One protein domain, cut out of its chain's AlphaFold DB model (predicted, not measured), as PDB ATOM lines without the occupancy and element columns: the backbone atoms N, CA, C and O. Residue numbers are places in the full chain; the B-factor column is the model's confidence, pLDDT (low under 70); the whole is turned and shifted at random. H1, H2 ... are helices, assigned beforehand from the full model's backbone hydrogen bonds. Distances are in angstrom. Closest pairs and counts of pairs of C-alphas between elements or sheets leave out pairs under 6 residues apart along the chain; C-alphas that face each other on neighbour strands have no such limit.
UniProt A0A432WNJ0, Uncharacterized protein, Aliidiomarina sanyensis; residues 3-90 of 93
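Overview. This is residues 3 to 90 of the 93 residues of an uncharacterized protein of Aliidiomarina sanyensis (UniProt A0A432WNJ0). What does the model look like at first sight? Three helices, H1, H2 and H3, form an up-and-down bundle with their centres in a triangle; H1 and H2 run side by side, while H3 slants across them and meets H1 near the last residues of both. A long loop, residues 23 to 44, swings out at the end where H1 stops and H2 starts. What is it made of, and how large is it? The printed part has 88 residues with three named helices in the order H1, H2, H3 and no named strand, and its class is all helix. It is compact, with a radius of gyration of the C-alphas of 13.1 A, and elongated, spanning 39 by 25 by 18 A.

Along the chain. Where does the first helix run? H1 holds residues 3 to 22, from C-alpha 3 at (-49.945, 49.489, -24.701) to C-alpha 22 at (-21.718, 44.572, -18.978), a length of 29.2 A. Where are the other two? H2 holds residues 45 to 61 and is 24.6 A long, with C-alpha 45 at (-22.698, 50.027, -26.381). H3 holds residues 69 to 88 and is 28.2 A long, ending with C-alpha 88 at (-25.361, 37.517, -28.493).

Arrangement. How does H1 stand to H2? They touch and form a helical hairpin, opposite ways at a shallow tilt of 2 degrees, and their closest C-alphas, those of Ala 21 and Val 45, are 6.7 A apart. How does H3 stand to H1? H3 touches H1 with residues 83 to 88 alone, and H1 touches H3 with residues 17 to 21 alone; the closest C-alphas, of Arg 20 and Leu 87, are 6.3 A apart. The two run the same way at a shallow tilt of 32 degrees. And H2 to H3? They touch and form a second helical hairpin, opposite ways at a shallow tilt of 30 degrees, with the closest C-alphas, of Ala 56 and Val 76, 6.0 A apart. What do the backbones show? In H1, H2 and H3 every O i to N i+4 pair is within hydrogen-bond range.

Size, cuts and confidence. How far does it reach? The two C-alphas farthest apart, those of Ser 25 and Ser 65, are 39.7 A apart. Is there a cut, and which link is long? The printed part has no cut; the link from H1 to H2, 22 residues, is long, and the link from H2 to H3, 7 residues, is short. Where is confidence low? The mean pLDDT of the printed part is 88.6, and residues 3 to 5 and residue 90 are under 70.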
ATOM      1  N   SER A   3     -51.187  48.708 -24.594       54.88
ATOM      2  CA  SER A   3     -49.945  49.489 -24.701       54.88
ATOM      3  C   SER A   3     -49.004  49.376 -23.490       54.88
ATOM      4  O   SER A   3     -47.806  49.604 -23.628       54.88
ATOM      5  N   LEU A   4     -49.521  49.039 -22.300       56.38
ATOM      6  CA  LEU A   4     -48.702  48.868 -21.087       56.38
ATOM      7  C   LEU A   4     -47.837  47.603 -21.171       56.38
ATOM      8  O   LEU A   4     -46.640  47.662 -20.905       56.38
ATOM      9  N   ASP A   5     -48.423  46.504 -21.646       62.31
ATOM     10  CA  ASP A   5     -47.757  45.209 -21.792       62.31
ATOM     11  C   ASP A   5     -46.595  45.285 -22.804       62.31
ATOM     12  O   ASP A   5     -45.504  44.762 -22.565       62.31
ATOM     13  N   THR A   6     -46.767  46.044 -23.891       71.56
ATOM     14  CA  THR A   6     -45.713  46.291 -24.888       71.56
ATOM     15  C   THR A   6     -44.546  47.104 -24.323       71.56
ATOM     16  O   THR A   6     -43.384  46.799 -24.607       71.56
ATOM     17  N   VAL A   7     -44.819  48.122 -23.500       75.75
ATOM     18  CA  VAL A   7     -43.772  48.955 -22.881       75.75
ATOM     19  C   VAL A   7     -42.990  48.166 -21.834       75.75
ATOM     20  O   VAL A   7     -41.760  48.231 -21.816       75.75
ATOM     21  N   GLU A   8     -43.667  47.381 -20.999       78.56
ATOM     22  CA  GLU A   8     -43.014  46.528 -19.999       78.56
ATOM     23  C   GLU A   8     -42.126  45.464 -20.652       78.56
ATOM     24  O   GLU A   8     -40.964  45.306 -20.263       78.56
ATOM     25  N   LYS A   9     -42.615  44.802 -21.710       78.94
ATOM     26  CA  LYS A   9     -41.820  43.850 -22.502       78.94
ATOM     27  C   LYS A   9     -40.597  44.511 -23.137       78.94
ATOM     28  O   LYS A   9     -39.500  43.959 -23.076       78.94
ATOM     29  N   THR A  10     -40.762  45.710 -23.691       83.38
ATOM     30  CA  THR A  10     -39.661  46.477 -24.292       83.38
ATOM     31  C   THR A  10     -38.600  46.840 -23.250       83.38
ATOM     32  O   THR A  10     -37.407  46.632 -23.476       83.38
ATOM     33  N   ASN A  11     -39.015  47.299 -22.067       86.44
ATOM     34  CA  ASN A  11     -38.099  47.594 -20.963       86.44
ATOM     35  C   ASN A  11     -37.349  46.342 -20.488       86.44
ATOM     36  O   ASN A  11     -36.150  46.412 -20.214       86.44
ATOM     37  N   ALA A  12     -38.022  45.188 -20.430       88.19
ATOM     38  CA  ALA A  12     -37.390  43.920 -20.073       88.19
ATOM     39  C   ALA A  12     -36.307  43.504 -21.087       88.19
ATOM     40  O   ALA A  12     -35.249  43.015 -20.686       88.19
ATOM     41  N   VAL A  13     -36.526  43.740 -22.387       89.44
ATOM     42  CA  VAL A  13     -35.508  43.508 -23.427       89.44
ATOM     43  C   VAL A  13     -34.296  44.416 -23.215       89.44
ATOM     44  O   VAL A  13     -33.171  43.919 -23.161       89.44
ATOM     45  N   PHE A  14     -34.495  45.721 -23.013       92.44
ATOM     46  CA  PHE A  14     -33.384  46.646 -22.753       92.44
ATOM     47  C   PHE A  14     -32.622  46.322 -21.464       92.44
ATOM     48  O   PHE A  14     -31.402  46.475 -21.423       92.44
ATOM     49  N   ALA A  15     -33.305  45.845 -20.420       91.69
ATOM     50  CA  ALA A  15     -32.656  45.389 -19.194       91.69
ATOM     51  C   ALA A  15     -31.710  44.205 -19.461       91.69
ATOM     52  O   ALA A  15     -30.552  44.248 -19.044       91.69
ATOM     53  N   ARG A  16     -32.163  43.202 -20.226       91.25
ATOM     54  CA  ARG A  16     -31.332  42.050 -20.624       91.25
ATOM     55  C   ARG A  16     -30.155  42.456 -21.509       91.25
ATOM     56  O   ARG A  16     -29.042  41.989 -21.294       91.25
ATOM     57  N   LEU A  17     -30.373  43.358 -22.467       91.06
ATOM     58  CA  LEU A  17     -29.295  43.870 -23.319       91.06
ATOM     59  C   LEU A  17     -28.238  44.623 -22.501       91.06
ATOM     60  O   LEU A  17     -27.048  44.428 -22.721       91.06
ATOM     61  N   ARG A  18     -28.643  45.430 -21.512       92.75
ATOM     62  CA  ARG A  18     -27.706  46.106 -20.595       92.75
ATOM     63  C   ARG A  18     -26.913  45.124 -19.745       92.75
ATOM     64  O   ARG A  18     -25.710  45.295 -19.580       92.75
ATOM     65  N   GLU A  19     -27.571  44.106 -19.200       91.69
ATOM     66  CA  GLU A  19     -26.891  43.042 -18.459       91.69
ATOM     67  C   GLU A  19     -25.854  42.342 -19.341       91.69
ATOM     68  O   GLU A  19     -24.706  42.168 -18.934       91.69
ATOM     69  N   ARG A  20     -26.220  42.033 -20.589       89.38
ATOM     70  CA  ARG A  20     -25.315  41.410 -21.552       89.38
ATOM     71  C   ARG A  20     -24.146  42.313 -21.942       89.38
ATOM     72  O   ARG A  20     -23.016  41.838 -22.008       89.38
ATOM     73  N   ALA A  21     -24.402  43.600 -22.148       89.88
ATOM     74  CA  ALA A  21     -23.388  44.597 -22.470       89.88
ATOM     75  C   ALA A  21     -22.308  44.712 -21.383       89.88
ATOM     76  O   ALA A  21     -21.132  44.829 -21.706       89.88
ATOM     77  N   ARG A  22     -22.678  44.579 -20.101       88.69
ATOM     78  CA  ARG A  22     -21.718  44.572 -18.978       88.69
ATOM     79  C   ARG A  22     -20.763  43.379 -18.986       88.69
ATOM     80  O   ARG A  22     -19.713  43.446 -18.358       88.69
ATOM     81  N   MET A  23     -21.134  42.288 -19.654       86.62
ATOM     82  CA  MET A  23     -20.311  41.080 -19.769       86.62
ATOM     83  C   MET A  23     -19.416  41.085 -21.017       86.62
ATOM     84  O   MET A  23     -18.654  40.140 -21.218       86.62
ATOM     85  N   ARG A  24     -19.517  42.109 -21.873       80.56
ATOM     86  CA  ARG A  24     -18.772  42.226 -23.133       80.56
ATOM     87  C   ARG A  24     -17.928  43.495 -23.175       80.56
ATOM     88  O   ARG A  24     -17.934  44.291 -22.239       80.56
ATOM     89  N   SER A  25     -17.169  43.649 -24.261       79.38
ATOM     90  CA  SER A  25     -16.470  44.902 -24.547       79.38
ATOM     91  C   SER A  25     -17.467  46.068 -24.479       79.38
ATOM     92  O   SER A  25     -18.539  45.976 -25.084       79.38
ATOM     93  N   PRO A  26     -17.136  47.159 -23.767       82.38
ATOM     94  CA  PRO A  26     -17.999  48.333 -23.702       82.38
ATOM     95  C   PRO A  26     -18.079  49.059 -25.048       82.38
ATOM     96  O   PRO A  26     -18.988  49.858 -25.254       82.38
ATOM     97  N   GLU A  27     -17.145  48.787 -25.960       87.88
ATOM     98  CA  GLU A  27     -17.109  49.371 -27.293       87.88
ATOM     99  C   GLU A  27     -17.453  48.331 -28.363       87.88
ATOM    100  O   GLU A  27     -16.865  47.245 -28.372       87.88
ATOM    101  N   LEU A  28     -18.354  48.704 -29.275       85.25
ATOM    102  CA  LEU A  28     -18.686  47.989 -30.503       85.25
ATOM    103  C   LEU A  28     -17.854  48.576 -31.646       85.25
ATOM    104  O   LEU A  28     -18.126  49.677 -32.136       85.25
ATOM    105  N   ARG A  29     -16.791  47.866 -32.020       80.94
ATOM    106  CA  ARG A  29     -15.833  48.253 -33.077       80.94
ATOM    107  C   ARG A  29     -15.926  47.358 -34.308       80.94
ATOM    108  O   ARG A  29     -15.164  47.528 -35.256       80.94
ATOM    109  N   GLU A  30     -16.787  46.359 -34.254       80.69
ATOM    110  CA  GLU A  30     -16.857  45.296 -35.230       80.69
ATOM    111  C   GLU A  30     -17.455  45.804 -36.542       80.69
ATOM    112  O   GLU A  30     -18.494  46.454 -36.554       80.69
ATOM    113  N   GLU A  31     -16.826  45.461 -37.668       77.94
ATOM    114  CA  GLU A  31     -17.252  45.924 -39.001       77.94
ATOM    115  C   GLU A  31     -18.665  45.461 -39.383       77.94
ATOM    116  O   GLU A  31     -19.313  46.062 -40.235       77.94
ATOM    117  N   TRP A  32     -19.150  44.388 -38.755       80.56
ATOM    118  CA  TRP A  32     -20.503  43.875 -38.954       80.56
ATOM    119  C   TRP A  32     -21.553  44.583 -38.089       80.56
ATOM    120  O   TRP A  32     -22.741  44.315 -38.260       80.56
ATOM    121  N   PHE A  33     -21.153  45.450 -37.152       87.31
ATOM    122  CA  PHE A  33     -22.093  46.258 -36.387       87.31
ATOM    123  C   PHE A  33     -22.513  47.486 -37.202       87.31
ATOM    124  O   PHE A  33     -21.706  48.359 -37.524       87.31
ATOM    125  N   GLU A  34     -23.804  47.574 -37.518       87.75
ATOM    126  CA  GLU A  34     -24.374  48.653 -38.327       87.75
ATOM    127  C   GLU A  34     -24.553  49.954 -37.518       87.75
ATOM    128  O   GLU A  34     -25.666  50.420 -37.270       87.75
ATOM    129  N   ALA A  35     -23.443  50.585 -37.122       87.38
ATOM    130  CA  ALA A  35     -23.440  51.848 -36.373       87.38
ATOM    131  C   ALA A  35     -24.206  52.983 -37.086       87.38
ATOM    132  O   ALA A  35     -24.700  53.904 -36.443       87.38
ATOM    133  N   THR A  36     -24.366  52.903 -38.411       91.56
ATOM    134  CA  THR A  36     -25.138  53.858 -39.224       91.56
ATOM    135  C   THR A  36     -26.634  53.875 -38.912       91.56
ATOM    136  O   THR A  36     -27.311  54.841 -39.263       91.56
ATOM    137  N   LEU A  37     -27.159  52.839 -38.247       91.81
ATOM    138  CA  LEU A  37     -28.535  52.810 -37.737       91.81
ATOM    139  C   LEU A  37     -28.732  53.743 -36.533       91.81
ATOM    140  O   LEU A  37     -29.865  53.971 -36.104       91.81
ATOM    141  N   PHE A  38     -27.646  54.283 -35.978       94.69
ATOM    142  CA  PHE A  38     -27.643  55.146 -34.808       94.69
ATOM    143  C   PHE A  38     -27.192  56.561 -35.179       94.69
ATOM    144  O   PHE A  38     -26.358  56.786 -36.056       94.69
ATOM    145  N   LYS A  39     -27.770  57.551 -34.502       92.44
ATOM    146  CA  LYS A  39     -27.397  58.967 -34.636       92.44
ATOM    147  C   LYS A  39     -26.202  59.323 -33.757       92.44
ATOM    148  O   LYS A  39     -25.490  60.288 -34.045       92.44
ATOM    149  N   THR A  40     -26.012  58.589 -32.667       90.56
ATOM    150  CA  THR A  40     -24.833  58.670 -31.805       90.56
ATOM    151  C   THR A  40     -23.572  58.332 -32.601       90.56
ATOM    152  O   THR A  40     -23.546  57.420 -33.416       90.56
ATOM    153  N   ARG A  41     -22.510  59.119 -32.390       89.06
ATOM    154  CA  ARG A  41     -21.205  58.964 -33.062       89.06
ATOM    155  C   ARG A  41     -20.142  58.454 -32.092       89.06
ATOM    156  O   ARG A  41     -19.016  58.946 -32.087       89.06
ATOM    157  N   THR A  42     -20.538  57.555 -31.202       91.19
ATOM    158  CA  THR A  42     -19.650  56.939 -30.212       91.19
ATOM    159  C   THR A  42     -19.439  55.483 -30.603       91.19
ATOM    160  O   THR A  42     -20.056  55.010 -31.547       91.19
ATOM    161  N   LEU A  43     -18.544  54.777 -29.922       90.44
ATOM    162  CA  LEU A  43     -18.411  53.328 -30.076       90.44
ATOM    163  C   LEU A  43     -19.033  52.586 -28.893       90.44
ATOM    164  O   LEU A  43     -19.040  51.364 -28.884       90.44
ATOM    165  N   HIS A  44     -19.551  53.297 -27.890       93.00
ATOM    166  CA  HIS A  44     -19.956  52.688 -26.634       93.00
ATOM    167  C   HIS A  44     -21.343  52.063 -26.746       93.00
ATOM    168  O   HIS A  44     -22.324  52.724 -27.090       93.00
ATOM    169  N   VAL A  45     -21.444  50.790 -26.369       92.44
ATOM    170  CA  VAL A  45     -22.698  50.027 -26.381       92.44
ATOM    171  C   VAL A  45     -23.798  50.689 -25.550       92.44
ATOM    172  O   VAL A  45     -24.972  50.634 -25.913       92.44
ATOM    173  N   GLU A  46     -23.430  51.361 -24.460       93.62
ATOM    174  CA  GLU A  46     -24.378  52.070 -23.602       93.62
ATOM    175  C   GLU A  46     -25.049  53.248 -24.316       93.62
ATOM    176  O   GLU A  46     -26.246  53.470 -24.121       93.62
ATOM    177  N   ASP A  47     -24.326  53.960 -25.185       94.50
ATOM    178  CA  ASP A  47     -24.876  55.080 -25.954       94.50
ATOM    179  C   ASP A  47     -25.877  54.593 -27.003       94.50
ATOM    180  O   ASP A  47     -26.962  55.168 -27.145       94.50
ATOM    181  N   TYR A  48     -25.552  53.488 -27.678       95.06
ATOM    182  CA  TYR A  48     -26.447  52.830 -28.629       95.06
ATOM    183  C   TYR A  48     -27.713  52.297 -27.943       95.06
ATOM    184  O   TYR A  48     -28.826  52.529 -28.422       95.06
ATOM    185  N   LEU A  49     -27.571  51.657 -26.777       95.06
ATOM    186  CA  LEU A  49     -28.701  51.209 -25.955       95.06
ATOM    187  C   LEU A  49     -29.570  52.382 -25.494       95.06
ATOM    188  O   LEU A  49     -30.799  52.307 -25.554       95.06
ATOM    189  N   ALA A  50     -28.953  53.474 -25.043       95.12
ATOM    190  CA  ALA A  50     -29.669  54.665 -24.605       95.12
ATOM    191  C   ALA A  50     -30.437  55.323 -25.759       95.12
ATOM    192  O   ALA A  50     -31.556  55.802 -25.558       95.12
ATOM    193  N   GLU A  51     -29.866  55.353 -26.964       96.00
ATOM    194  CA  GLU A  51     -30.550  55.861 -28.151       96.00
ATOM    195  C   GLU A  51     -31.749  54.999 -28.542       96.00
ATOM    196  O   GLU A  51     -32.854  55.534 -28.662       96.00
ATOM    197  N   ALA A  52     -31.560  53.685 -28.661       95.50
ATOM    198  CA  ALA A  52     -32.634  52.756 -28.996       95.50
ATOM    199  C   ALA A  52     -33.783  52.823 -27.975       95.50
ATOM    200  O   ALA A  52     -34.954  52.874 -28.350       95.50
ATOM    201  N   GLU A  53     -33.473  52.930 -26.680       95.44
ATOM    202  CA  GLU A  53     -34.490  53.065 -25.632       95.44
ATOM    203  C   GLU A  53     -35.225  54.416 -25.700       95.44
ATOM    204  O   GLU A  53     -36.432  54.492 -25.455       95.44
ATOM    205  N   ARG A  54     -34.536  55.514 -26.046       95.06
ATOM    206  CA  ARG A  54     -35.203  56.804 -26.313       95.06
ATOM    207  C   ARG A  54     -36.156  56.690 -27.502       95.06
ATOM    208  O   ARG A  54     -37.292  57.140 -27.380       95.06
ATOM    209  N   ASN A  55     -35.733  56.067 -28.600       94.56
ATOM    210  CA  ASN A  55     -36.569  55.886 -29.788       94.56
ATOM    211  C   ASN A  55     -37.783  54.991 -29.496       94.56
ATOM    212  O   ASN A  55     -38.899  55.346 -29.868       94.56
ATOM    213  N   ALA A  56     -37.609  53.909 -28.734       93.69
ATOM    214  CA  ALA A  56     -38.706  53.040 -28.310       93.69
ATOM    215  C   ALA A  56     -39.722  53.766 -27.410       93.69
ATOM    216  O   ALA A  56     -40.933  53.609 -27.570       93.69
ATOM    217  N   ARG A  57     -39.255  54.630 -26.496       92.56
ATOM    218  CA  ARG A  57     -40.143  55.494 -25.698       92.56
ATOM    219  C   ARG A  57     -40.900  56.502 -26.560       92.56
ATOM    220  O   ARG A  57     -42.055  56.796 -26.260       92.56
ATOM    221  N   THR A  58     -40.266  57.033 -27.603       93.19
ATOM    222  CA  THR A  58     -40.933  57.905 -28.579       93.19
ATOM    223  C   THR A  58     -42.007  57.135 -29.337       93.19
ATOM    224  O   THR A  58     -43.132  57.617 -29.424       93.19
ATOM    225  N   LEU A  59     -41.701  55.921 -29.810       92.31
ATOM    226  CA  LEU A  59     -42.660  55.050 -30.490       92.31
ATOM    227  C   LEU A  59     -43.888  54.777 -29.615       92.31
ATOM    228  O   LEU A  59     -45.006  55.014 -30.050       92.31
ATOM    229  N   ALA A  60     -43.685  54.400 -28.350       91.38
ATOM    230  CA  ALA A  60     -44.769  54.115 -27.405       91.38
ATOM    231  C   ALA A  60     -45.694  55.316 -27.118       91.38
ATOM    232  O   ALA A  60     -46.813  55.141 -26.641       91.38
ATOM    233  N   ARG A  61     -45.221  56.543 -27.364       92.12
ATOM    234  CA  ARG A  61     -46.002  57.784 -27.219       92.12
ATOM    235  C   ARG A  61     -46.567  58.290 -28.544       92.12
ATOM    236  O   ARG A  61     -47.355  59.232 -28.537       92.12
ATOM    237  N   THR A  62     -46.136  57.713 -29.661       92.12
ATOM    238  CA  THR A  62     -46.560  58.103 -31.003       92.12
ATOM    239  C   THR A  62     -47.835  57.334 -31.344       92.12
ATOM    240  O   THR A  62     -47.818  56.106 -31.292       92.12
ATOM    241  N   PRO A  63     -48.948  58.009 -31.679       93.12
ATOM    242  CA  PRO A  63     -50.151  57.324 -32.138       93.12
ATOM    243  C   PRO A  63     -49.862  56.498 -33.393       93.12
ATOM    244  O   PRO A  63     -49.164  56.981 -34.281       93.12
ATOM    245  N   GLU A  64     -50.456  55.310 -33.511       92.56
ATOM    246  CA  GLU A  64     -50.301  54.455 -34.703       92.56
ATOM    247  C   GLU A  64     -50.759  55.149 -35.996       92.56
ATOM    248  O   GLU A  64     -50.258  54.869 -37.077       92.56
ATOM    249  N   SER A  65     -51.680  56.109 -35.886       94.56
ATOM    250  CA  SER A  65     -52.156  56.928 -37.003       94.56
ATOM    251  C   SER A  65     -51.195  58.047 -37.422       94.56
ATOM    252  O   SER A  65     -51.456  58.737 -38.410       94.56
ATOM    253  N   ALA A  66     -50.114  58.287 -36.674       95.69
ATOM    254  CA  ALA A  66     -49.153  59.324 -37.016       95.69
ATOM    255  C   ALA A  66     -48.339  58.908 -38.256       95.69
ATOM    256  O   ALA A  66     -47.820  57.795 -38.287       95.69
ATOM    257  N   PRO A  67     -48.102  59.809 -39.233       94.69
ATOM    258  CA  PRO A  67     -47.317  59.492 -40.433       94.69
ATOM    259  C   PRO A  67     -45.891  58.997 -40.146       94.69
ATOM    260  O   PRO A  67     -45.269  58.350 -40.980       94.69
ATOM    261  N   THR A  68     -45.352  59.335 -38.974       94.62
ATOM    262  CA  THR A  68     -44.010  58.942 -38.538       94.62
ATOM    263  C   THR A  68     -43.977  57.615 -37.784       94.62
ATOM    264  O   THR A  68     -42.883  57.167 -37.452       94.62
ATOM    265  N   TYR A  69     -45.127  57.015 -37.458       93.81
ATOM    266  CA  TYR A  69     -45.190  55.822 -36.612       93.81
ATOM    267  C   TYR A  69     -44.395  54.663 -37.214       93.81
ATOM    268  O   TYR A  69     -43.474  54.161 -36.571       93.81
ATOM    269  N   ASP A  70     -44.679  54.313 -38.471       93.81
ATOM    270  CA  ASP A  70     -44.007  53.208 -39.158       93.81
ATOM    271  C   ASP A  70     -42.507  53.445 -39.300       93.81
ATOM    272  O   ASP A  70     -41.711  52.560 -39.006       93.81
ATOM    273  N   PHE A  71     -42.109  54.672 -39.636       94.44
ATOM    274  CA  PHE A  71     -40.696  55.028 -39.723       94.44
ATOM    275  C   PHE A  71     -39.968  54.848 -38.380       94.44
ATOM    276  O   PHE A  71     -38.886  54.268 -38.325       94.44
ATOM    277  N   ILE A  72     -40.545  55.331 -37.273       92.62
ATOM    278  CA  ILE A  72     -39.923  55.186 -35.948       92.62
ATOM    279  C   ILE A  72     -39.903  53.709 -35.535       92.62
ATOM    280  O   ILE A  72     -38.918  53.263 -34.944       92.62
ATOM    281  N   ARG A  73     -40.953  52.949 -35.863       94.44
ATOM    282  CA  ARG A  73     -41.032  51.506 -35.615       94.44
ATOM    283  C   ARG A  73     -39.900  50.761 -36.316       94.44
ATOM    284  O   ARG A  73     -39.161  50.046 -35.646       94.44
ATOM    285  N   GLU A  74     -39.711  50.992 -37.611       95.50
ATOM    286  CA  GLU A  74     -38.635  50.380 -38.401       95.50
ATOM    287  C   GLU A  74     -37.246  50.723 -37.849       95.50
ATOM    288  O   GLU A  74     -36.397  49.840 -37.707       95.50
ATOM    289  N   VAL A  75     -37.019  51.983 -37.458       95.19
ATOM    290  CA  VAL A  75     -35.754  52.405 -36.835       95.19
ATOM    291  C   VAL A  75     -35.503  51.651 -35.527       95.19
ATOM    292  O   VAL A  75     -34.402  51.150 -35.311       95.19
ATOM    293  N   VAL A  76     -36.506  51.548 -34.651       94.38
ATOM    294  CA  VAL A  76     -36.374  50.842 -33.366       94.38
ATOM    295  C   VAL A  76     -36.122  49.349 -33.579       94.38
ATOM    296  O   VAL A  76     -35.251  48.783 -32.917       94.38
ATOM    297  N   GLU A  77     -36.839  48.715 -34.507       93.81
ATOM    298  CA  GLU A  77     -36.660  47.299 -34.850       93.81
ATOM    299  C   GLU A  77     -35.241  47.024 -35.374       93.81
ATOM    300  O   GLU A  77     -34.571  46.112 -34.880       93.81
ATOM    301  N   ALA A  78     -34.742  47.850 -36.298       94.75
ATOM    302  CA  ALA A  78     -33.390  47.721 -36.840       94.75
ATOM    303  C   ALA A  78     -32.312  47.917 -35.758       94.75
ATOM    304  O   ALA A  78     -31.389  47.108 -35.644       94.75
ATOM    305  N   GLN A  79     -32.457  48.941 -34.909       95.00
ATOM    306  CA  GLN A  79     -31.532  49.207 -33.801       95.00
ATOM    307  C   GLN A  79     -31.498  48.053 -32.788       95.00
ATOM    308  O   GLN A  79     -30.421  47.637 -32.356       95.00
ATOM    309  N   LEU A  80     -32.662  47.508 -32.420       93.38
ATOM    310  CA  LEU A  80     -32.751  46.364 -31.511       93.38
ATOM    311  C   LEU A  80     -32.109  45.116 -32.112       93.38
ATOM    312  O   LEU A  80     -31.359  44.429 -31.419       93.38
ATOM    313  N   MET A  81     -32.363  44.834 -33.389       92.12
ATOM    314  CA  MET A  81     -31.767  43.688 -34.069       92.12
ATOM    315  C   MET A  81     -30.238  43.797 -34.114       92.12
ATOM    316  O   MET A  81     -29.558  42.827 -33.770       92.12
ATOM    317  N   ALA A  82     -29.697  44.972 -34.447       92.56
ATOM    318  CA  ALA A  82     -28.256  45.218 -34.440       92.56
ATOM    319  C   ALA A  82     -27.643  45.013 -33.044       92.56
ATOM    320  O   ALA A  82     -26.615  44.352 -32.917       92.56
ATOM    321  N   LEU A  83     -28.294  45.505 -31.982       92.19
ATOM    322  CA  LEU A  83     -27.838  45.332 -30.595       92.19
ATOM    323  C   LEU A  83     -27.914  43.877 -30.117       92.19
ATOM    324  O   LEU A  83     -27.007  43.406 -29.431       92.19
ATOM    325  N   VAL A  84     -28.970  43.145 -30.479       91.44
ATOM    326  CA  VAL A  84     -29.096  41.714 -30.161       91.44
ATOM    327  C   VAL A  84     -27.988  40.927 -30.853       91.44
ATOM    328  O   VAL A  84     -27.300  40.144 -30.200       91.44
ATOM    329  N   GLN A  85     -27.764  41.158 -32.147       89.12
ATOM    330  CA  GLN A  85     -26.656  40.526 -32.859       89.12
ATOM    331  C   GLN A  85     -25.317  40.901 -32.215       89.12
ATOM    332  O   GLN A  85     -24.515  40.015 -31.936       89.12
ATOM    333  N   ALA A  86     -25.108  42.174 -31.874       88.94
ATOM    334  CA  ALA A  86     -23.887  42.640 -31.224       88.94
ATOM    335  C   ALA A  86     -23.557  41.891 -29.929       88.94
ATOM    336  O   ALA A  86     -22.418  41.493 -29.672       88.94
ATOM    337  N   LEU A  87     -24.580  41.664 -29.115       89.31
ATOM    338  CA  LEU A  87     -24.415  41.188 -27.752       89.31
ATOM    339  C   LEU A  87     -24.508  39.663 -27.605       89.31
ATOM    340  O   LEU A  87     -24.004  39.117 -26.618       89.31
ATOM    341  N   TYR A  88     -25.104  38.963 -28.573       87.06
ATOM    342  CA  TYR A  88     -25.361  37.517 -28.493       87.06
ATOM    343  C   TYR A  88     -24.646  36.670 -29.558       87.06
ATOM    344  O   TYR A  88     -24.693  35.446 -29.475       87.06
ATOM    345  N   ARG A  89     -23.952  37.269 -30.534       76.94
ATOM    346  CA  ARG A  89     -23.357  36.534 -31.669       76.94
ATOM    347  C   ARG A  89     -22.245  35.532 -31.321       76.94
ATOM    348  O   ARG A  89     -22.129  34.553 -32.048       76.94
ATOM    349  N   ASP A  90     -21.504  35.690 -30.217       59.91
ATOM    350  CA  ASP A  90     -20.461  34.715 -29.806       59.91
ATOM    351  C   ASP A  90     -20.794  33.967 -28.513       59.91
ATOM    352  O   ASP A  90     -19.915  33.709 -27.692       59.91
TER     353      ASP A  90